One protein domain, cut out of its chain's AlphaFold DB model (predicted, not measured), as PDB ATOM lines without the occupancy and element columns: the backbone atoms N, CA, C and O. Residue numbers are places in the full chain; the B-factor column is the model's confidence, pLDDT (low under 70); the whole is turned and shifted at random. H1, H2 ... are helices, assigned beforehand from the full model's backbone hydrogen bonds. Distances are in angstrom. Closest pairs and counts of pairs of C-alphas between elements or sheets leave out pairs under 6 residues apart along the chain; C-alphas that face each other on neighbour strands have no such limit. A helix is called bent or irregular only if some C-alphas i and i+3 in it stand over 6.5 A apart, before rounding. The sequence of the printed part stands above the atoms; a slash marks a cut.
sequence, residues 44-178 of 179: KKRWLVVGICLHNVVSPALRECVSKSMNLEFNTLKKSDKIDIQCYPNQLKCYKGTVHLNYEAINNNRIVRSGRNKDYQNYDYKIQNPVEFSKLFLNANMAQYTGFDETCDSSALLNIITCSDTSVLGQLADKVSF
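What this domain is: This is residues 44 to 178 of the 179 residues of an uncharacterized protein of Mytilus coruscus (UniProt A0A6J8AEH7). One long helix, H1, makes a spine from which its first residues, 44 to 54, stick out free, while three shorter helices, H3, H4 and H5, pack on it farther along the chain. Long loops run from the far end of H1 out to the short helix H2, which touches no helix, and back to H3. The printed part has 135 residues with five named helices, in the order H1, H2, H3, H4, H5, and no named strand; the class is all helix. The whole is only just compact, close to loose, with a radius of gyration of the C-alphas of 16.5 A, and it is elongated, spanning 52 by 34 by 23 A.

Where its parts are: H1 is the longest helix, residues 44 to 80, running 50.3 A from C-alpha 44 at (30.784, -16.210, 32.892) to C-alpha 80 at (-17.533, -10.861, 45.967). It has a kink of 29 degrees near residue 60. It is neither bent nor irregular, but only just: C-alphas 57 and 60 are 6.0 A apart. H4, residues 154 to 164, measures 15.4 A from first to last C-alpha, and H5, residues 167 to 176, measures 14.4 A and ends with C-alpha 176 at (14.797, -12.316, 51.743). H3, residues 130 to 135, and H2, residues 109 to 114, are six residues each and 8.8 A long. H2 begins with C-alpha 109 at (-10.593, -21.133, 25.183).

How they stand to each other: H1 is the hub and touches three helices, each with a part of its residues alone. With residues 59 to 66 it touches H4; the closest C-alphas are those of Ser 59 and Ser 154, 6.1 A apart. These two helices run the same way at a steep tilt of 40 degrees. With residues 61 to 69 H1 touches H5, the closest C-alphas being those of Cys 65 and Val 168, 6.9 A apart. H1 and H5 run opposite ways at a steep tilt of 42 degrees. With residues 67 to 74 H1 touches H3, and the closest C-alphas, those of Asn 71 and Pro 130, are 5.4 A apart. H1 and H3 run opposite ways at a steep tilt of 62 degrees. With none of these three tilts shallow, the helix packing is mostly crossed, the helices standing at wide angles to each other. H4 and H5 are close but not clearly touching, with the closest C-alphas, of Ile 161 and Val 168, 6.5 A apart. H3 and H4 are also close but not clearly touching, about perpendicular at 79 degrees; their closest C-alphas, of Ser 134 and Ile 160, are 6.6 A apart. H3 and H5 are apart, and H2 is apart from H1, H3, H4 and H5. In H2, H3, H4 and H5 every O i to N i+4 pair is within hydrogen-bond range; in H1 32 of 33 are.

The domain as a whole: The C-alphas farthest apart, those of Arg 116 and Phe 178, are 54.3 A apart. Without residues 44 to 54, which stand free, the body spans 52 by 29 by 22 A. The link from H4 to H5 is tight, with 2 residues. The links from H1 to H2, H2 to H3 and H3 to H4 are long, with 28, 15 and 18 residues. Within the first of these, residues 94 to 95 pair with residues 99 to 100, antiparallel, in stretches too short to be named strands. The printed part has no cut. The mean pLDDT of the printed part is 80.5, and confidence is low, under 70, in residues 113 to 119 and 165 to 178; H5 has a mean of 56.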
ATOM      1  N   LYS A  44      31.964 -15.470  33.358       86.94
ATOM      2  CA  LYS A  44      30.784 -16.210  32.892       86.94
ATOM      3  C   LYS A  44      30.480 -17.408  33.791       86.94
ATOM      4  O   LYS A  44      29.308 -17.681  34.039       86.94
ATOM      5  N   LYS A  45      31.504 -18.085  34.331       87.25
ATOM      6  CA  LYS A  45      31.310 -19.158  35.325       87.25
ATOM      7  C   LYS A  45      30.641 -18.619  36.592       87.25
ATOM      8  O   LYS A  45      29.694 -19.224  37.083       87.25
ATOM      9  N   ARG A  46      31.077 -17.455  37.089       88.81
ATOM     10  CA  ARG A  46      30.461 -16.795  38.254       88.81
ATOM     11  C   ARG A  46      29.005 -16.419  37.990       88.81
ATOM     12  O   ARG A  46      28.148 -16.737  38.807       88.81
ATOM     13  N   TRP A  47      28.709 -15.814  36.840       91.62
ATOM     14  CA  TRP A  47      27.329 -15.488  36.461       91.62
ATOM     15  C   TRP A  47      26.446 -16.725  36.301       91.62
ATOM     16  O   TRP A  47      25.283 -16.689  36.693       91.62
ATOM     17  N   LEU A  48      26.994 -17.831  35.792       90.12
ATOM     18  CA  LEU A  48      26.276 -19.098  35.704       90.12
ATOM     19  C   LEU A  48      25.903 -19.629  37.093       90.12
ATOM     20  O   LEU A  48      24.752 -19.996  37.310       90.12
ATOM     21  N   VAL A  49      26.842 -19.617  38.045       88.88
ATOM     22  CA  VAL A  49      26.572 -20.016  39.437       88.88
ATOM     23  C   VAL A  49      25.488 -19.132  40.050       88.88
ATOM     24  O   VAL A  49      24.531 -19.655  40.611       88.88
ATOM     25  N   VAL A  50      25.579 -17.809  39.879       88.81
ATOM     26  CA  VAL A  50      24.548 -16.873  40.358       88.81
ATOM     27  C   VAL A  50      23.188 -17.180  39.727       88.81
ATOM     28  O   VAL A  50      22.195 -17.223  40.443       88.81
ATOM     29  N   GLY A  51      23.131 -17.451  38.421       87.19
ATOM     30  CA  GLY A  51      21.894 -17.814  37.725       87.19
ATOM     31  C   GLY A  51      21.275 -19.119  38.234       87.19
ATOM     32  O   GLY A  51      20.067 -19.174  38.458       87.19
ATOM     33  N   ILE A  52      22.093 -20.146  38.484       86.50
ATOM     34  CA  ILE A  52      21.645 -21.428  39.052       86.50
ATOM     35  C   ILE A  52      21.139 -21.234  40.484       86.50
ATOM     36  O   ILE A  52      20.068 -21.729  40.831       86.50
ATOM     37  N   CYS A  53      21.873 -20.488  41.314       85.75
ATOM     38  CA  CYS A  53      21.449 -20.165  42.675       85.75
ATOM     39  C   CYS A  53      20.145 -19.364  42.674       85.75
ATOM     40  O   CYS A  53      19.238 -19.683  43.436       85.75
ATOM     41  N   LEU A  54      20.015 -18.373  41.792       84.50
ATOM     42  CA  LEU A  54      18.797 -17.589  41.648       84.50
ATOM     43  C   LEU A  54      17.617 -18.487  41.263       84.50
ATOM     44  O   LEU A  54      16.582 -18.438  41.915       84.50
ATOM     45  N   HIS A  55      17.776 -19.351  40.263       85.44
ATOM     46  CA  HIS A  55      16.716 -20.273  39.864       85.44
ATOM     47  C   HIS A  55      16.327 -21.236  40.998       85.44
ATOM     48  O   HIS A  55      15.150 -21.418  41.282       85.44
ATOM     49  N   ASN A  56      17.304 -21.805  41.703       83.56
ATOM     50  CA  ASN A  56      17.035 -22.798  42.743       83.56
ATOM     51  C   ASN A  56      16.527 -22.204  44.060       83.56
ATOM     52  O   ASN A  56      15.810 -22.884  44.784       83.56
ATOM     53  N   VAL A  57      16.891 -20.967  44.399       84.44
ATOM     54  CA  VAL A  57      16.490 -20.329  45.666       84.44
ATOM     55  C   VAL A  57      15.281 -19.428  45.459       84.44
ATOM     56  O   VAL A  57      14.297 -19.509  46.196       84.44
ATOM     57  N   VAL A  58      15.323 -18.578  44.434       82.31
ATOM     58  CA  VAL A  58      14.297 -17.557  44.220       82.31
ATOM     59  C   VAL A  58      13.065 -18.142  43.544       82.31
ATOM     60  O   VAL A  58      11.962 -17.803  43.964       82.31
ATOM     61  N   SER A  59      13.187 -19.056  42.572       84.12
ATOM     62  CA  SER A  59      11.988 -19.615  41.928       84.12
ATOM     63  C   SER A  59      11.070 -20.349  42.920       84.12
ATOM     64  O   SER A  59       9.873 -20.058  42.902       84.12
ATOM     65  N   PRO A  60      11.551 -21.212  43.840       85.94
ATOM     66  CA  PRO A  60      10.685 -21.813  44.860       85.94
ATOM     67  C   PRO A  60      10.056 -20.791  45.813       85.94
ATOM     68  O   PRO A  60       8.864 -20.889  46.108       85.94
ATOM     69  N   ALA A  61      10.814 -19.778  46.245       85.12
ATOM     70  CA  ALA A  61      10.291 -18.724  47.113       85.12
ATOM     71  C   ALA A  61       9.176 -17.917  46.424       85.12
ATOM     72  O   ALA A  61       8.122 -17.675  47.016       85.12
ATOM     73  N   LEU A  62       9.369 -17.562  45.147       84.25
ATOM     74  CA  LEU A  62       8.357 -16.885  44.333       84.25
ATOM     75  C   LEU A  62       7.109 -17.753  44.153       84.25
ATOM     76  O   LEU A  62       6.001 -17.244  44.307       84.25
ATOM     77  N   ARG A  63       7.269 -19.056  43.872       87.06
ATOM     78  CA  ARG A  63       6.144 -20.002  43.736       87.06
ATOM     79  C   ARG A  63       5.287 -20.035  44.994       87.06
ATOM     80  O   ARG A  63       4.064 -19.964  44.900       87.06
ATOM     81  N   GLU A  64       5.914 -20.103  46.164       86.31
ATOM     82  CA  GLU A  64       5.191 -20.145  47.434       86.31
ATOM     83  C   GLU A  64       4.414 -18.845  47.690       86.31
ATOM     84  O   GLU A  64       3.240 -18.886  48.066       86.31
ATOM     85  N   CYS A  65       5.048 -17.693  47.450       83.94
ATOM     86  CA  CYS A  65       4.407 -16.388  47.607       83.94
ATOM     87  C   CYS A  65       3.231 -16.221  46.636       83.94
ATOM     88  O   CYS A  65       2.125 -15.901  47.066       83.94
ATOM     89  N   VAL A  66       3.436 -16.514  45.348       87.25
ATOM     90  CA  VAL A  66       2.380 -16.440  44.326       87.25
ATOM     91  C   VAL A  66       1.232 -17.378  44.661       87.25
ATOM     92  O   VAL A  66       0.081 -16.955  44.626       87.25
ATOM     93  N   SER A  67       1.525 -18.625  45.034       88.06
ATOM     94  CA  SER A  67       0.497 -19.596  45.404       88.06
ATOM     95  C   SER A  67      -0.378 -19.068  46.543       88.06
ATOM     96  O   SER A  67      -1.604 -19.071  46.433       88.06
ATOM     97  N   LYS A  68       0.223 -18.531  47.611       86.56
ATOM     98  CA  LYS A  68      -0.520 -17.959  48.746       86.56
ATOM     99  C   LYS A  68      -1.369 -16.756  48.339       86.56
ATOM    100  O   LYS A  68      -2.563 -16.731  48.642       86.56
ATOM    101  N   SER A  69      -0.783 -15.795  47.627       84.75
ATOM    102  CA  SER A  69      -1.483 -14.585  47.187       84.75
ATOM    103  C   SER A  69      -2.635 -14.901  46.235       84.75
ATOM    104  O   SER A  69      -3.747 -14.424  46.444       84.75
ATOM    105  N   MET A  70      -2.415 -15.765  45.240       88.31
ATOM    106  CA  MET A  70      -3.451 -16.166  44.284       88.31
ATOM    107  C   MET A  70      -4.587 -16.930  44.960       88.31
ATOM    108  O   MET A  70      -5.746 -16.693  44.640       88.31
ATOM    109  N   ASN A  71      -4.286 -17.806  45.925       88.88
ATOM    110  CA  ASN A  71      -5.315 -18.494  46.707       88.88
ATOM    111  C   ASN A  71      -6.187 -17.517  47.509       88.88
ATOM    112  O   ASN A  71      -7.408 -17.675  47.561       88.88
ATOM    113  N   LEU A  72      -5.577 -16.518  48.148       87.81
ATOM    114  CA  LEU A  72      -6.300 -15.520  48.935       87.81
ATOM    115  C   LEU A  72      -7.210 -14.659  48.047       87.81
ATOM    116  O   LEU A  72      -8.403 -14.518  48.330       87.81
ATOM    117  N   GLU A  73      -6.655 -14.120  46.963       86.44
ATOM    118  CA  GLU A  73      -7.378 -13.258  46.024       86.44
ATOM    119  C   GLU A  73      -8.495 -14.032  45.315       86.44
ATOM    120  O   GLU A  73      -9.633 -13.568  45.261       86.44
ATOM    121  N   PHE A  74      -8.230 -15.270  44.885       88.00
ATOM    122  CA  PHE A  74      -9.246 -16.143  44.297       88.00
ATOM    123  C   PHE A  74     -10.427 -16.371  45.246       88.00
ATOM    124  O   PHE A  74     -11.580 -16.203  44.855       88.00
ATOM    125  N   ASN A  75     -10.167 -16.710  46.512       88.19
ATOM    126  CA  ASN A  75     -11.231 -16.934  47.494       88.19
ATOM    127  C   ASN A  75     -12.032 -15.665  47.806       88.19
ATOM    128  O   ASN A  75     -13.221 -15.748  48.126       88.19
ATOM    129  N   THR A  76     -11.391 -14.502  47.722       87.75
ATOM    130  CA  THR A  76     -12.036 -13.202  47.928       87.75
ATOM    131  C   THR A  76     -12.962 -12.889  46.757       87.75
ATOM    132  O   THR A  76     -14.162 -12.708  46.966       87.75
ATOM    133  N   LEU A  77     -12.448 -12.969  45.528       86.25
ATOM    134  CA  LEU A  77     -13.212 -12.752  44.298       86.25
ATOM    135  C   LEU A  77     -14.326 -13.781  44.088       86.25
ATOM    136  O   LEU A  77     -15.384 -13.459  43.551       86.25
ATOM    137  N   LYS A  78     -14.135 -15.022  44.541       88.56
ATOM    138  CA  LYS A  78     -15.191 -16.041  44.524       88.56
ATOM    139  C   LYS A  78     -16.390 -15.623  45.374       88.56
ATOM    140  O   LYS A  78     -17.526 -15.900  45.008       88.56
ATOM    141  N   LYS A  79     -16.157 -14.926  46.490       86.81
ATOM    142  CA  LYS A  79     -17.226 -14.436  47.370       86.81
ATOM    143  C   LYS A  79     -17.851 -13.133  46.873       86.81
ATOM    144  O   LYS A  79     -19.071 -13.014  46.933       86.81
ATOM    145  N   SER A  80     -17.045 -12.174  46.415       85.69
ATOM    146  CA  SER A  80     -17.533 -10.861  45.967       85.69
ATOM    147  C   SER A  80     -18.153 -10.911  44.571       85.69
ATOM    148  O   SER A  80     -19.293 -10.493  44.386       85.69
ATOM    149  N   ASP A  81     -17.421 -11.468  43.607       82.62
ATOM    150  CA  ASP A  81     -17.698 -11.351  42.170       82.62
ATOM    151  C   ASP A  81     -18.167 -12.665  41.535       82.62
ATOM    152  O   ASP A  81     -18.436 -12.717  40.331       82.62
ATOM    153  N   LYS A  82     -18.278 -13.732  42.343       86.56
ATOM    154  CA  LYS A  82     -18.762 -15.064  41.944       86.56
ATOM    155  C   LYS A  82     -18.073 -15.588  40.680       86.56
ATOM    156  O   LYS A  82     -18.717 -16.103  39.763       86.56
ATOM    157  N   ILE A  83     -16.748 -15.421  40.630       87.06
ATOM    158  CA  ILE A  83     -15.887 -15.775  39.486       87.06
ATOM    159  C   ILE A  83     -15.975 -17.255  39.067       87.06
ATOM    160  O   ILE A  83     -15.622 -17.612  37.946       87.06
ATOM    161  N   ASP A  84     -16.490 -18.117  39.938       85.06
ATOM    162  CA  ASP A  84     -16.711 -19.542  39.698       85.06
ATOM    163  C   ASP A  84     -17.937 -19.847  38.822       85.06
ATOM    164  O   ASP A  84     -18.021 -20.924  38.232       85.06
ATOM    165  N   ILE A  85     -18.876 -18.904  38.699       85.94
ATOM    166  CA  ILE A  85     -20.108 -19.063  37.907       85.94
ATOM    167  C   ILE A  85     -20.268 -18.001  36.815       85.94
ATOM    168  O   ILE A  85     -21.346 -17.884  36.228       85.94
ATOM    169  N   GLN A  86     -19.224 -17.216  36.539       84.88
ATOM    170  CA  GLN A  86     -19.294 -16.142  35.551       84.88
ATOM    171  C   GLN A  86     -19.593 -16.663  34.140       84.88
ATOM    172  O   GLN A  86     -19.123 -17.720  33.715       84.88
ATOM    173  N   CYS A  87     -20.385 -15.881  33.409       83.06
ATOM    174  CA  CYS A  87     -20.756 -16.124  32.022       83.06
ATOM    175  C   CYS A  87     -20.714 -14.819  31.221       83.06
ATOM    176  O   CYS A  87     -20.789 -13.721  31.783       83.06
ATOM    177  N   TYR A  88     -20.617 -14.932  29.897       81.44
ATOM    178  CA  TYR A  88     -20.706 -13.775  29.014       81.44
ATOM    179  C   TYR A  88     -22.098 -13.123  29.102       81.44
ATOM    180  O   TYR A  88     -23.093 -13.852  29.084       81.44
ATOM    181  N   PRO A  89     -22.221 -11.780  29.145       78.94
ATOM    182  CA  PRO A  89     -21.178 -10.742  29.099       78.94
ATOM    183  C   PRO A  89     -20.739 -10.210  30.481       78.94
ATOM    184  O   PRO A  89     -20.053  -9.185  30.555       78.94
ATOM    185  N   ASN A  90     -21.165 -10.864  31.564       82.44
ATOM    186  CA  ASN A  90     -21.014 -10.404  32.948       82.44
ATOM    187  C   ASN A  90     -19.698 -10.859  33.606       82.44
ATOM    188  O   ASN A  90     -19.579 -10.829  34.829       82.44
ATOM    189  N   GLN A  91     -18.713 -11.295  32.820       85.00
ATOM    190  CA  GLN A  91     -17.401 -11.680  33.330       85.00
ATOM    191  C   GLN A  91     -16.593 -10.474  33.826       85.00
ATOM    192  O   GLN A  91     -16.706  -9.360  33.302       85.00
ATOM    193  N   LEU A  92     -15.694 -10.716  34.780       84.50
ATOM    194  CA  LEU A  92     -14.757  -9.708  35.262       84.50
ATOM    195  C   LEU A  92     -13.750  -9.365  34.156       84.50
ATOM    196  O   LEU A  92     -12.916 -10.192  33.807       84.50
ATOM    197  N   LYS A  93     -13.810  -8.157  33.587       83.38
ATOM    198  CA  LYS A  93     -12.924  -7.756  32.472       83.38
ATOM    199  C   LYS A  93     -11.558  -7.261  32.945       83.38
ATOM    200  O   LYS A  93     -10.545  -7.552  32.312       83.38
ATOM    201  N   CYS A  94     -11.542  -6.538  34.063       84.00
ATOM    202  CA  CYS A  94     -10.335  -5.952  34.629       84.00
ATOM    203  C   CYS A  94     -10.205  -6.323  36.104       84.00
ATOM    204  O   CYS A  94     -11.157  -6.181  36.868       84.00
ATOM    205  N   TYR A  95      -9.009  -6.727  36.512       82.94
ATOM    206  CA  TYR A  95      -8.652  -6.901  37.909       82.94
ATOM    207  C   TYR A  95      -8.116  -5.587  38.482       82.94
ATOM    208  O   TYR A  95      -7.267  -4.933  37.868       82.94
ATOM    209  N   LYS A  96      -8.682  -5.176  39.626       79.56
ATOM    210  CA  LYS A  96      -8.383  -3.912  40.329       79.56
ATOM    211  C   LYS A  96      -8.403  -2.665  39.424       79.56
ATOM    212  O   LYS A  96      -7.727  -1.681  39.684       79.56
ATOM    213  N   GLY A  97      -9.180  -2.707  38.339       75.19
ATOM    214  CA  GLY A  97      -9.327  -1.600  37.388       75.19
ATOM    215  C   GLY A  97      -8.126  -1.339  36.470       75.19
ATOM    216  O   GLY A  97      -8.232  -0.482  35.599       75.19
ATOM    217  N   THR A  98      -7.017  -2.072  36.610       77.06
ATOM    218  CA  THR A  98      -5.774  -1.804  35.860       77.06
ATOM    219  C   THR A  98      -5.369  -2.958  34.951       77.06
ATOM    220  O   THR A  98      -4.891  -2.722  33.843       77.06
ATOM    221  N   VAL A  99      -5.574  -4.207  35.378       82.25
ATOM    222  CA  VAL A  99      -5.077  -5.371  34.635       82.25
ATOM    223  C   VAL A  99      -6.192  -6.024  33.837       82.25
ATOM    224  O   VAL A  99      -7.162  -6.513  34.409       82.25
ATOM    225  N   HIS A 100      -6.046  -6.061  32.513       84.88
ATOM    226  CA  HIS A 100      -6.984  -6.761  31.641       84.88
ATOM    227  C   HIS A 100      -6.811  -8.278  31.773       84.88
ATOM    228  O   HIS A 100      -5.718  -8.802  31.556       84.88
ATOM    229  N   LEU A 101      -7.895  -8.989  32.082       86.75
ATOM    230  CA  LEU A 101      -7.859 -10.434  32.294       86.75
ATOM    231  C   LEU A 101      -7.952 -11.198  30.972       86.75
ATOM    232  O   LEU A 101      -8.826 -10.950  30.136       86.75
ATOM    233  N   ASN A 102      -7.043 -12.149  30.781       87.38
ATOM    234  CA  ASN A 102      -6.948 -12.944  29.567       87.38
ATOM    235  C   ASN A 102      -7.659 -14.300  29.705       87.38
ATOM    236  O   ASN A 102      -7.043 -15.318  30.012       87.38
ATOM    237  N   TYR A 103      -8.956 -14.334  29.400       86.62
ATOM    238  CA  TYR A 103      -9.745 -15.574  29.424       86.62
ATOM    239  C   TYR A 103      -9.385 -16.576  28.322       86.62
ATOM    240  O   TYR A 103      -9.796 -17.730  28.401       86.62
ATOM    241  N   GLU A 104      -8.592 -16.191  27.315       85.88
ATOM    242  CA  GLU A 104      -8.069 -17.146  26.327       85.88
ATOM    243  C   GLU A 104      -7.148 -18.189  26.986       85.88
ATOM    244  O   GLU A 104      -7.037 -19.320  26.512       85.88
ATOM    245  N   ALA A 105      -6.491 -17.802  28.083       85.62
ATOM    246  CA  ALA A 105      -5.497 -18.603  28.786       85.62
ATOM    247  C   ALA A 105      -6.090 -19.728  29.660       85.62
ATOM    248  O   ALA A 105      -5.332 -20.547  30.180       85.62
ATOM    249  N   ILE A 106      -7.416 -19.783  29.826       87.69
ATOM    250  CA  ILE A 106      -8.108 -20.773  30.667       87.69
ATOM    251  C   ILE A 106      -9.064 -21.650  29.852       87.69
ATOM    252  O   ILE A 106      -9.380 -21.329  28.706       87.69
ATOM    253  N   ASN A 107      -9.510 -22.768  30.438       84.00
ATOM    254  CA  ASN A 107     -10.561 -23.659  29.914       84.00
ATOM    255  C   ASN A 107     -10.406 -24.082  28.442       84.00
ATOM    256  O   ASN A 107     -11.384 -24.371  27.759       84.00
ATOM    257  N   ASN A 108      -9.174 -24.109  27.927       81.62
ATOM    258  CA  ASN A 108      -8.882 -24.346  26.512       81.62
ATOM    259  C   ASN A 108      -9.599 -23.379  25.544       81.62
ATOM    260  O   ASN A 108      -9.755 -23.688  24.359       81.62
ATOM    261  N   ASN A 109      -9.951 -22.170  25.999       82.38
ATOM    262  CA  ASN A 109     -10.593 -21.133  25.183       82.38
ATOM    263  C   ASN A 109      -9.738 -20.723  23.967       82.38
ATOM    264  O   ASN A 109     -10.263 -20.299  22.935       82.38
ATOM    265  N   ARG A 110      -8.417 -20.940  24.023       78.75
ATOM    266  CA  ARG A 110      -7.516 -20.830  22.865       78.75
ATOM    267  C   ARG A 110      -7.968 -21.674  21.665       78.75
ATOM    268  O   ARG A 110      -7.862 -21.206  20.534       78.75
ATOM    269  N   ILE A 111      -8.488 -22.885  21.885       75.25
ATOM    270  CA  ILE A 111      -8.975 -23.766  20.806       75.25
ATOM    271  C   ILE A 111     -10.199 -23.139  20.132       75.25
ATOM    272  O   ILE A 111     -10.276 -23.106  18.905       75.25
ATOM    273  N   VAL A 112     -11.104 -22.566  20.930       71.75
ATOM    274  CA  VAL A 112     -12.284 -21.836  20.443       71.75
ATOM    275  C   VAL A 112     -11.855 -20.638  19.590       71.75
ATOM    276  O   VAL A 112     -12.397 -20.428  18.509       71.75
ATOM    277  N   ARG A 113     -10.810 -19.902  20.000       66.12
ATOM    278  CA  ARG A 113     -10.257 -18.781  19.215       66.12
ATOM    279  C   ARG A 113      -9.616 -19.207  17.890       66.12
ATOM    280  O   ARG A 113      -9.630 -18.437  16.932       66.12
ATOM    281  N   SER A 114      -9.005 -20.387  17.839       63.00
ATOM    282  CA  SER A 114      -8.374 -20.920  16.624       63.00
ATOM    283  C   SER A 114      -9.380 -21.480  15.608       63.00
ATOM    284  O   SER A 114      -8.987 -21.785  14.482       63.00
ATOM    285  N   GLY A 115     -10.660 -21.604  15.979       63.91
ATOM    286  CA  GLY A 115     -11.747 -22.004  15.088       63.91
ATOM    287  C   GLY A 115     -12.112 -20.945  14.036       63.91
ATOM    288  O   GLY A 115     -11.655 -19.803  14.075       63.91
ATOM    289  N   ARG A 116     -12.964 -21.330  13.072       56.06
ATOM    290  CA  ARG A 116     -13.387 -20.468  11.944       56.06
ATOM    291  C   ARG A 116     -14.143 -19.203  12.373       56.06
ATOM    292  O   ARG A 116     -14.106 -18.229  11.632       56.06
ATOM    293  N   ASN A 117     -14.753 -19.204  13.558       55.81
ATOM    294  CA  ASN A 117     -15.364 -18.026  14.168       55.81
ATOM    295  C   ASN A 117     -14.674 -17.720  15.500       55.81
ATOM    296  O   ASN A 117     -14.678 -18.541  16.417       55.81
ATOM    297  N   LYS A 118     -14.076 -16.528  15.603       62.38
ATOM    298  CA  LYS A 118     -13.488 -15.999  16.841       62.38
ATOM    299  C   LYS A 118     -14.598 -15.488  17.758       62.38
ATOM    300  O   LYS A 118     -14.712 -14.288  17.998       62.38
ATOM    301  N   ASP A 119     -15.415 -16.403  18.261       68.38
ATOM    302  CA  ASP A 119     -16.560 -16.053  19.089       68.38
ATOM    303  C   ASP A 119     -16.149 -16.066  20.560       68.38
ATOM    304  O   ASP A 119     -16.239 -17.082  21.246       68.38
ATOM    305  N   TYR A 120     -15.717 -14.904  21.060       72.81
ATOM    306  CA  TYR A 120     -15.464 -14.683  22.492       72.81
ATOM    307  C   TYR A 120     -16.689 -15.033  23.356       72.81
ATOM    308  O   TYR A 120     -16.555 -15.385  24.518       72.81
ATOM    309  N   GLN A 121     -17.889 -14.996  22.773       74.44
ATOM    310  CA  GLN A 121     -19.149 -15.362  23.423       74.44
ATOM    311  C   GLN A 121     -19.217 -16.840  23.834       74.44
ATOM    312  O   GLN A 121     -19.940 -17.171  24.767       74.44
ATOM    313  N   ASN A 122     -18.449 -17.710  23.170       79.50
ATOM    314  CA  ASN A 122     -18.431 -19.150  23.428       79.50
ATOM    315  C   ASN A 122     -17.337 -19.568  24.419       79.50
ATOM    316  O   ASN A 122     -17.104 -20.762  24.598       79.50
ATOM    317  N   TYR A 123     -16.623 -18.615  25.022       83.94
ATOM    318  CA  TYR A 123     -15.610 -18.940  26.021       83.94
ATOM    319  C   TYR A 123     -16.265 -19.436  27.304       83.94
ATOM    320  O   TYR A 123     -17.286 -18.902  27.747       83.94
ATOM    321  N   ASP A 124     -15.635 -20.423  27.935       84.44
ATOM    322  CA  ASP A 124     -15.962 -20.755  29.312       84.44
ATOM    323  C   ASP A 124     -15.214 -19.785  30.233       84.44
ATOM    324  O   ASP A 124     -13.983 -19.819  30.338       84.44
ATOM    325  N   TYR A 125     -15.972 -18.886  30.857       85.94
ATOM    326  CA  TYR A 125     -15.472 -17.842  31.753       85.94
ATOM    327  C   TYR A 125     -15.374 -18.293  33.213       85.94
ATOM    328  O   TYR A 125     -14.932 -17.513  34.057       85.94
ATOM    329  N   LYS A 126     -15.774 -19.528  33.533       87.69
ATOM    330  CA  LYS A 126     -15.745 -20.036  34.904       87.69
ATOM    331  C   LYS A 126     -14.314 -20.278  35.349       87.69
ATOM    332  O   LYS A 126     -13.555 -20.967  34.671       87.69
ATOM    333  N   ILE A 127     -13.964 -19.757  36.516       88.75
ATOM    334  CA  ILE A 127     -12.650 -19.966  37.118       88.75
ATOM    335  C   ILE A 127     -12.838 -20.923  38.290       88.75
ATOM    336  O   ILE A 127     -13.405 -20.555  39.320       88.75
ATOM    337  N   GLN A 128     -12.404 -22.172  38.129       85.19
ATOM    338  CA  GLN A 128     -12.627 -23.212  39.135       85.19
ATOM    339  C   GLN A 128     -11.501 -23.239  40.161       85.19
ATOM    340  O   GLN A 128     -11.748 -23.473  41.347       85.19
ATOM    341  N   ASN A 129     -10.281 -22.952  39.704       88.31
ATOM    342  CA  ASN A 129      -9.073 -23.115  40.496       88.31
ATOM    343  C   ASN A 129      -8.250 -21.817  40.615       88.31
ATOM    344  O   ASN A 129      -8.182 -21.033  39.667       88.31
ATOM    345  N   PRO A 130      -7.504 -21.634  41.724       87.31
ATOM    346  CA  PRO A 130      -6.536 -20.539  41.877       87.31
ATOM    347  C   PRO A 130      -5.459 -20.521  40.781       87.31
ATOM    348  O   PRO A 130      -4.969 -19.463  40.399       87.31
ATOM    349  N   VAL A 131      -5.106 -21.698  40.256       88.56
ATOM    350  CA  VAL A 131      -4.161 -21.864  39.140       88.56
ATOM    351  C   VAL A 131      -4.740 -21.333  37.826       88.56
ATOM    352  O   VAL A 131      -4.018 -20.795  36.994       88.56
ATOM    353  N   GLU A 132      -6.046 -21.468  37.601       88.75
ATOM    354  CA  GLU A 132      -6.694 -20.877  36.425       88.75
ATOM    355  C   GLU A 132      -6.810 -19.366  36.580       88.75
ATOM    356  O   GLU A 132      -6.561 -18.630  35.629       88.75
ATOM    357  N   PHE A 133      -7.095 -18.900  37.797       89.19
ATOM    358  CA  PHE A 133      -7.101 -17.478  38.106       89.19
ATOM    359  C   PHE A 133      -5.752 -16.822  37.779       89.19
ATOM    360  O   PHE A 133      -5.709 -15.800  37.098       89.19
ATOM    361  N   SER A 134      -4.638 -17.448  38.165       89.06
ATOM    362  CA  SER A 134      -3.304 -16.922  37.868       89.06
ATOM    363  C   SER A 134      -2.963 -16.917  36.373       89.06
ATOM    364  O   SER A 134      -2.184 -16.077  35.922       89.06
ATOM    365  N   LYS A 135      -3.558 -17.805  35.568       90.25
ATOM    366  CA  LYS A 135      -3.381 -17.811  34.103       90.25
ATOM    367  C   LYS A 135      -3.995 -16.590  33.426       90.25
ATOM    368  O   LYS A 135      -3.510 -16.194  32.371       90.25
ATOM    369  N   LEU A 136      -4.997 -15.956  34.034       88.62
ATOM    370  CA  LEU A 136      -5.637 -14.760  33.479       88.62
ATOM    371  C   LEU A 136      -4.700 -13.549  33.420       88.62
ATOM    372  O   LEU A 136      -4.917 -12.656  32.606       88.62
ATOM    373  N   PHE A 137      -3.658 -13.523  34.253       86.75
ATOM    374  CA  PHE A 137      -2.630 -12.479  34.252       86.75
ATOM    375  C   PHE A 137      -1.556 -12.703  33.182       86.75
ATOM    376  O   PHE A 137      -0.636 -11.901  33.033       86.75
ATOM    377  N   LEU A 138      -1.636 -13.812  32.447       87.38
ATOM    378  CA  LEU A 138      -0.594 -14.255  31.541       87.38
ATOM    379  C   LEU A 138      -1.069 -14.280  30.097       87.38
ATOM    380  O   LEU A 138      -2.246 -14.425  29.760       87.38
ATOM    381  N   ASN A 139      -0.088 -14.206  29.207       84.56
ATOM    382  CA  ASN A 139      -0.308 -14.513  27.806       84.56
ATOM    383  C   ASN A 139      -0.572 -16.016  27.648       84.56
ATOM    384  O   ASN A 139       0.040 -16.832  28.338       84.56
ATOM    385  N   ALA A 140      -1.413 -16.395  26.682       81.50
ATOM    386  CA  ALA A 140      -1.806 -17.792  26.461       81.50
ATOM    387  C   ALA A 140      -0.606 -18.745  26.252       81.50
ATOM    388  O   ALA A 140      -0.681 -19.924  26.578       81.50
ATOM    389  N   ASN A 141       0.525 -18.230  25.757       80.31
ATOM    390  CA  ASN A 141       1.754 -19.007  25.583       80.31
ATOM    391  C   ASN A 141       2.462 -19.330  26.911       80.31
ATOM    392  O   ASN A 141       3.077 -20.380  27.013       80.31
ATOM    393  N   MET A 142       2.364 -18.450  27.913       81.75
ATOM    394  CA  MET A 142       2.988 -18.608  29.239       81.75
ATOM    395  C   MET A 142       2.069 -19.330  30.239       81.75
ATOM    396  O   MET A 142       2.500 -19.739  31.310       81.75
ATOM    397  N   ALA A 143       0.790 -19.490  29.903       83.88
ATOM    398  CA  ALA A 143      -0.236 -20.079  30.761       83.88
ATOM    399  C   ALA A 143      -0.312 -21.623  30.698       83.88
ATOM    400  O   ALA A 143      -1.329 -22.213  31.067       83.88
ATOM    401  N   GLN A 144       0.745 -22.292  30.227       82.94
ATOM    402  CA  GLN A 144       0.754 -23.741  29.962       82.94
ATOM    403  C   GLN A 144       1.075 -24.617  31.187       82.94
ATOM    404  O   GLN A 144       1.234 -25.826  31.050       82.94
ATOM    405  N   TYR A 145       1.132 -24.043  32.387       84.31
ATOM    406  CA  TYR A 145       1.423 -24.787  33.615       84.31
ATOM    407  C   TYR A 145       0.176 -25.448  34.208       84.31
ATOM    408  O   TYR A 145      -0.957 -24.988  34.022       84.31
ATOM    409  N   THR A 146       0.377 -26.535  34.944       83.69
ATOM    410  CA  THR A 146      -0.694 -27.293  35.613       83.69
ATOM    411  C   THR A 146      -0.825 -26.940  37.091       83.69
ATOM    412  O   THR A 146      -1.887 -27.153  37.672       83.69
ATOM    413  N   GLY A 147       0.208 -26.336  37.684       86.69
ATOM    414  CA  GLY A 147       0.220 -25.888  39.072       86.69
ATOM    415  C   GLY A 147       1.333 -24.882  39.359       86.69
ATOM    416  O   GLY A 147       2.145 -24.565  38.492       86.69
ATOM    417  N   PHE A 148       1.382 -24.370  40.590       82.50
ATOM    418  CA  PHE A 148       2.480 -23.516  41.069       82.50
ATOM    419  C   PHE A 148       3.707 -24.353  41.466       82.50
ATOM    420  O   PHE A 148       4.224 -24.241  42.575       82.50
ATOM    421  N   ASP A 149       4.134 -25.234  40.572       83.88
ATOM    422  CA  ASP A 149       5.247 -26.160  40.747       83.88
ATOM    423  C   ASP A 149       6.342 -25.878  39.703       83.88
ATOM    424  O   ASP A 149       6.456 -24.767  39.175       83.88
ATOM    425  N   GLU A 150       7.186 -26.868  39.424       81.56
ATOM    426  CA  GLU A 150       8.258 -26.770  38.432       81.56
ATOM    427  C   GLU A 150       7.758 -26.504  37.006       81.56
ATOM    428  O   GLU A 150       8.519 -25.973  36.202       81.56
ATOM    429  N   THR A 151       6.483 -26.783  36.711       83.50
ATOM    430  CA  THR A 151       5.864 -26.481  35.410       83.50
ATOM    431  C   THR A 151       5.584 -24.991  35.220       83.50
ATOM    432  O   THR A 151       5.334 -24.551  34.098       83.50
ATOM    433  N   CYS A 152       5.620 -24.200  36.299       83.62
ATOM    434  CA  CYS A 152       5.432 -22.759  36.245       83.62
ATOM    435  C   CYS A 152       6.770 -22.044  36.011       83.62
ATOM    436  O   CYS A 152       7.652 -22.009  36.884       83.62
ATOM    437  N   ASP A 153       6.891 -21.448  34.824       84.56
ATOM    438  CA  ASP A 153       8.051 -20.659  34.425       84.56
ATOM    439  C   ASP A 153       8.261 -19.449  35.342       84.56
ATOM    440  O   ASP A 153       7.325 -18.775  35.778       84.56
ATOM    441  N   SER A 154       9.526 -19.098  35.584       84.19
ATOM    442  CA  SER A 154       9.863 -17.943  36.431       84.19
ATOM    443  C   SER A 154       9.382 -16.614  35.838       84.19
ATOM    444  O   SER A 154       8.999 -15.713  36.578       84.19
ATOM    445  N   SER A 155       9.331 -16.502  34.508       84.88
ATOM    446  CA  SER A 155       8.755 -15.342  33.816       84.88
ATOM    447  C   SER A 155       7.251 -15.204  34.074       84.88
ATOM    448  O   SER A 155       6.768 -14.094  34.291       84.88
ATOM    449  N   ALA A 156       6.520 -16.322  34.110       87.50
ATOM    450  CA  ALA A 156       5.103 -16.342  34.444       87.50
ATOM    451  C   ALA A 156       4.874 -15.910  35.900       87.50
ATOM    452  O   ALA A 156       4.045 -15.039  36.159       87.50
ATOM    453  N   LEU A 157       5.660 -16.444  36.839       87.25
ATOM    454  CA  LEU A 157       5.597 -16.060  38.255       87.25
ATOM    455  C   LEU A 157       5.830 -14.564  38.457       87.25
ATOM    456  O   LEU A 157       5.048 -13.908  39.141       87.25
ATOM    457  N   LEU A 158       6.877 -14.017  37.837       85.06
ATOM    458  CA  LEU A 158       7.188 -12.593  37.936       85.06
ATOM    459  C   LEU A 158       6.052 -11.730  37.385       85.06
ATOM    460  O   LEU A 158       5.661 -10.767  38.036       85.06
ATOM    461  N   ASN A 159       5.483 -12.104  36.238       86.62
ATOM    462  CA  ASN A 159       4.385 -11.359  35.633       86.62
ATOM    463  C   ASN A 159       3.132 -11.354  36.531       86.62
ATOM    464  O   ASN A 159       2.533 -10.306  36.773       86.62
ATOM    465  N   ILE A 160       2.789 -12.507  37.122       86.81
ATOM    466  CA  ILE A 160       1.687 -12.601  38.090       86.81
ATOM    467  C   ILE A 160       1.924 -11.647  39.268       86.81
ATOM    468  O   ILE A 160       1.014 -10.915  39.652       86.81
ATOM    469  N   ILE A 161       3.137 -11.610  39.826       83.81
ATOM    470  CA  ILE A 161       3.479 -10.722  40.950       83.81
ATOM    471  C   ILE A 161       3.331  -9.255  40.549       83.81
ATOM    472  O   ILE A 161       2.694  -8.485  41.264       83.81
ATOM    473  N   THR A 162       3.867  -8.868  39.391       82.06
ATOM    474  CA  THR A 162       3.799  -7.477  38.928       82.06
ATOM    475  C   THR A 162       2.374  -7.015  38.641       82.06
ATOM    476  O   THR A 162       2.081  -5.834  38.795       82.06
ATOM    477  N   CYS A 163       1.482  -7.928  38.249       77.88
ATOM    478  CA  CYS A 163       0.091  -7.606  37.941       77.88
ATOM    479  C   CYS A 163      -0.872  -7.716  39.136       77.88
ATOM    480  O   CYS A 163      -1.965  -7.156  39.078       77.88
ATOM    481  N   SER A 164      -0.528  -8.458  40.192       71.62
ATOM    482  CA  SER A 164      -1.464  -8.751  41.291       71.62
ATOM    483  C   SER A 164      -1.448  -7.741  42.446       71.62
ATOM    484  O   SER A 164      -2.497  -7.572  43.077       71.62
ATOM    485  N   ASP A 165      -0.302  -7.082  42.678       66.00
ATOM    486  CA  ASP A 165      -0.029  -5.842  43.445       66.00
ATOM    487  C   ASP A 165       1.282  -5.931  44.257       66.00
ATOM    488  O   ASP A 165       1.762  -7.001  44.639       66.00
ATOM    489  N   THR A 166       1.827  -4.755  44.588       53.59
ATOM    490  CA  THR A 166       3.085  -4.486  45.319       53.59
ATOM    491  C   THR A 166       3.198  -5.095  46.723       53.59
ATOM    492  O   THR A 166       4.304  -5.190  47.255       53.59
ATOM    493  N   SER A 167       2.105  -5.557  47.332       54.09
ATOM    494  CA  SER A 167       2.119  -6.196  48.659       54.09
ATOM    495  C   SER A 167       2.858  -7.541  48.672       54.09
ATOM    496  O   SER A 167       3.428  -7.923  49.695       54.09
ATOM    497  N   VAL A 168       2.925  -8.232  47.528       54.28
ATOM    498  CA  VAL A 168       3.696  -9.479  47.372       54.28
ATOM    499  C   VAL A 168       5.204  -9.211  47.424       54.28
ATOM    500  O   VAL A 168       5.949 -10.018  47.978       54.28
ATOM    501  N   LEU A 169       5.657  -8.048  46.934       52.50
ATOM    502  CA  LEU A 169       7.055  -7.618  47.064       52.50
ATOM    503  C   LEU A 169       7.435  -7.345  48.524       52.50
ATOM    504  O   LEU A 169       8.556  -7.652  48.910       52.50
ATOM    505  N   GLY A 170       6.503  -6.849  49.346       55.47
ATOM    506  CA  GLY A 170       6.708  -6.707  50.793       55.47
ATOM    507  C   GLY A 170       6.931  -8.055  51.488       55.47
ATOM    508  O   GLY A 170       7.906  -8.221  52.211       55.47
ATOM    509  N   GLN A 171       6.105  -9.064  51.182       58.00
ATOM    510  CA  GLN A 171       6.265 -10.418  51.741       58.00
ATOM    511  C   GLN A 171       7.544 -11.125  51.256       58.00
ATOM    512  O   GLN A 171       8.132 -11.925  51.985       58.00
ATOM    513  N   LEU A 172       7.984 -10.840  50.025       56.34
ATOM    514  CA  LEU A 172       9.274 -11.295  49.497       56.34
ATOM    515  C   LEU A 172      10.451 -10.594  50.178       56.34
ATOM    516  O   LEU A 172      11.411 -11.269  50.534       56.34
ATOM    517  N   ALA A 173      10.379  -9.279  50.395       58.53
ATOM    518  CA  ALA A 173      11.415  -8.522  51.096       58.53
ATOM    519  C   ALA A 173      11.607  -9.017  52.539       58.53
ATOM    520  O   ALA A 173      12.744  -9.181  52.982       58.53
ATOM    521  N   ASP A 174      10.511  -9.348  53.226       58.62
ATOM    522  CA  ASP A 174      10.560  -9.926  54.569       58.62
ATOM    523  C   ASP A 174      11.192 -11.323  54.569       58.62
ATOM    524  O   ASP A 174      11.980 -11.630  55.455       58.62
ATOM    525  N   LYS A 175      10.917 -12.165  53.562       56.72
ATOM    526  CA  LYS A 175      11.540 -13.498  53.448       56.72
ATOM    527  C   LYS A 175      13.009 -13.460  53.016       56.72
ATOM    528  O   LYS A 175      13.766 -14.344  53.403       56.72
ATOM    529  N   VAL A 176      13.410 -12.473  52.215       54.50
ATOM    530  CA  VAL A 176      14.797 -12.316  51.743       54.50
ATOM    531  C   VAL A 176      15.676 -11.635  52.798       54.50
ATOM    532  O   VAL A 176      16.860 -11.935  52.856       54.50
ATOM    533  N   SER A 177      15.112 -10.815  53.698       50.91
ATOM    534  CA  SER A 177      15.842 -10.209  54.832       50.91
ATOM    535  C   SER A 177      16.379 -11.203  55.873       50.91
ATOM    536  O   SER A 177      17.124 -10.798  56.762       50.91
ATOM    537  N   PHE A 178      16.016 -12.488  55.798       45.78
ATOM    538  CA  PHE A 178      16.518 -13.527  56.708       45.78
ATOM    539  C   PHE A 178      17.737 -14.301  56.177       45.78
ATOM    540  O   PHE A 178      18.133 -15.287  56.803       45.78
TER     541      PHE A 178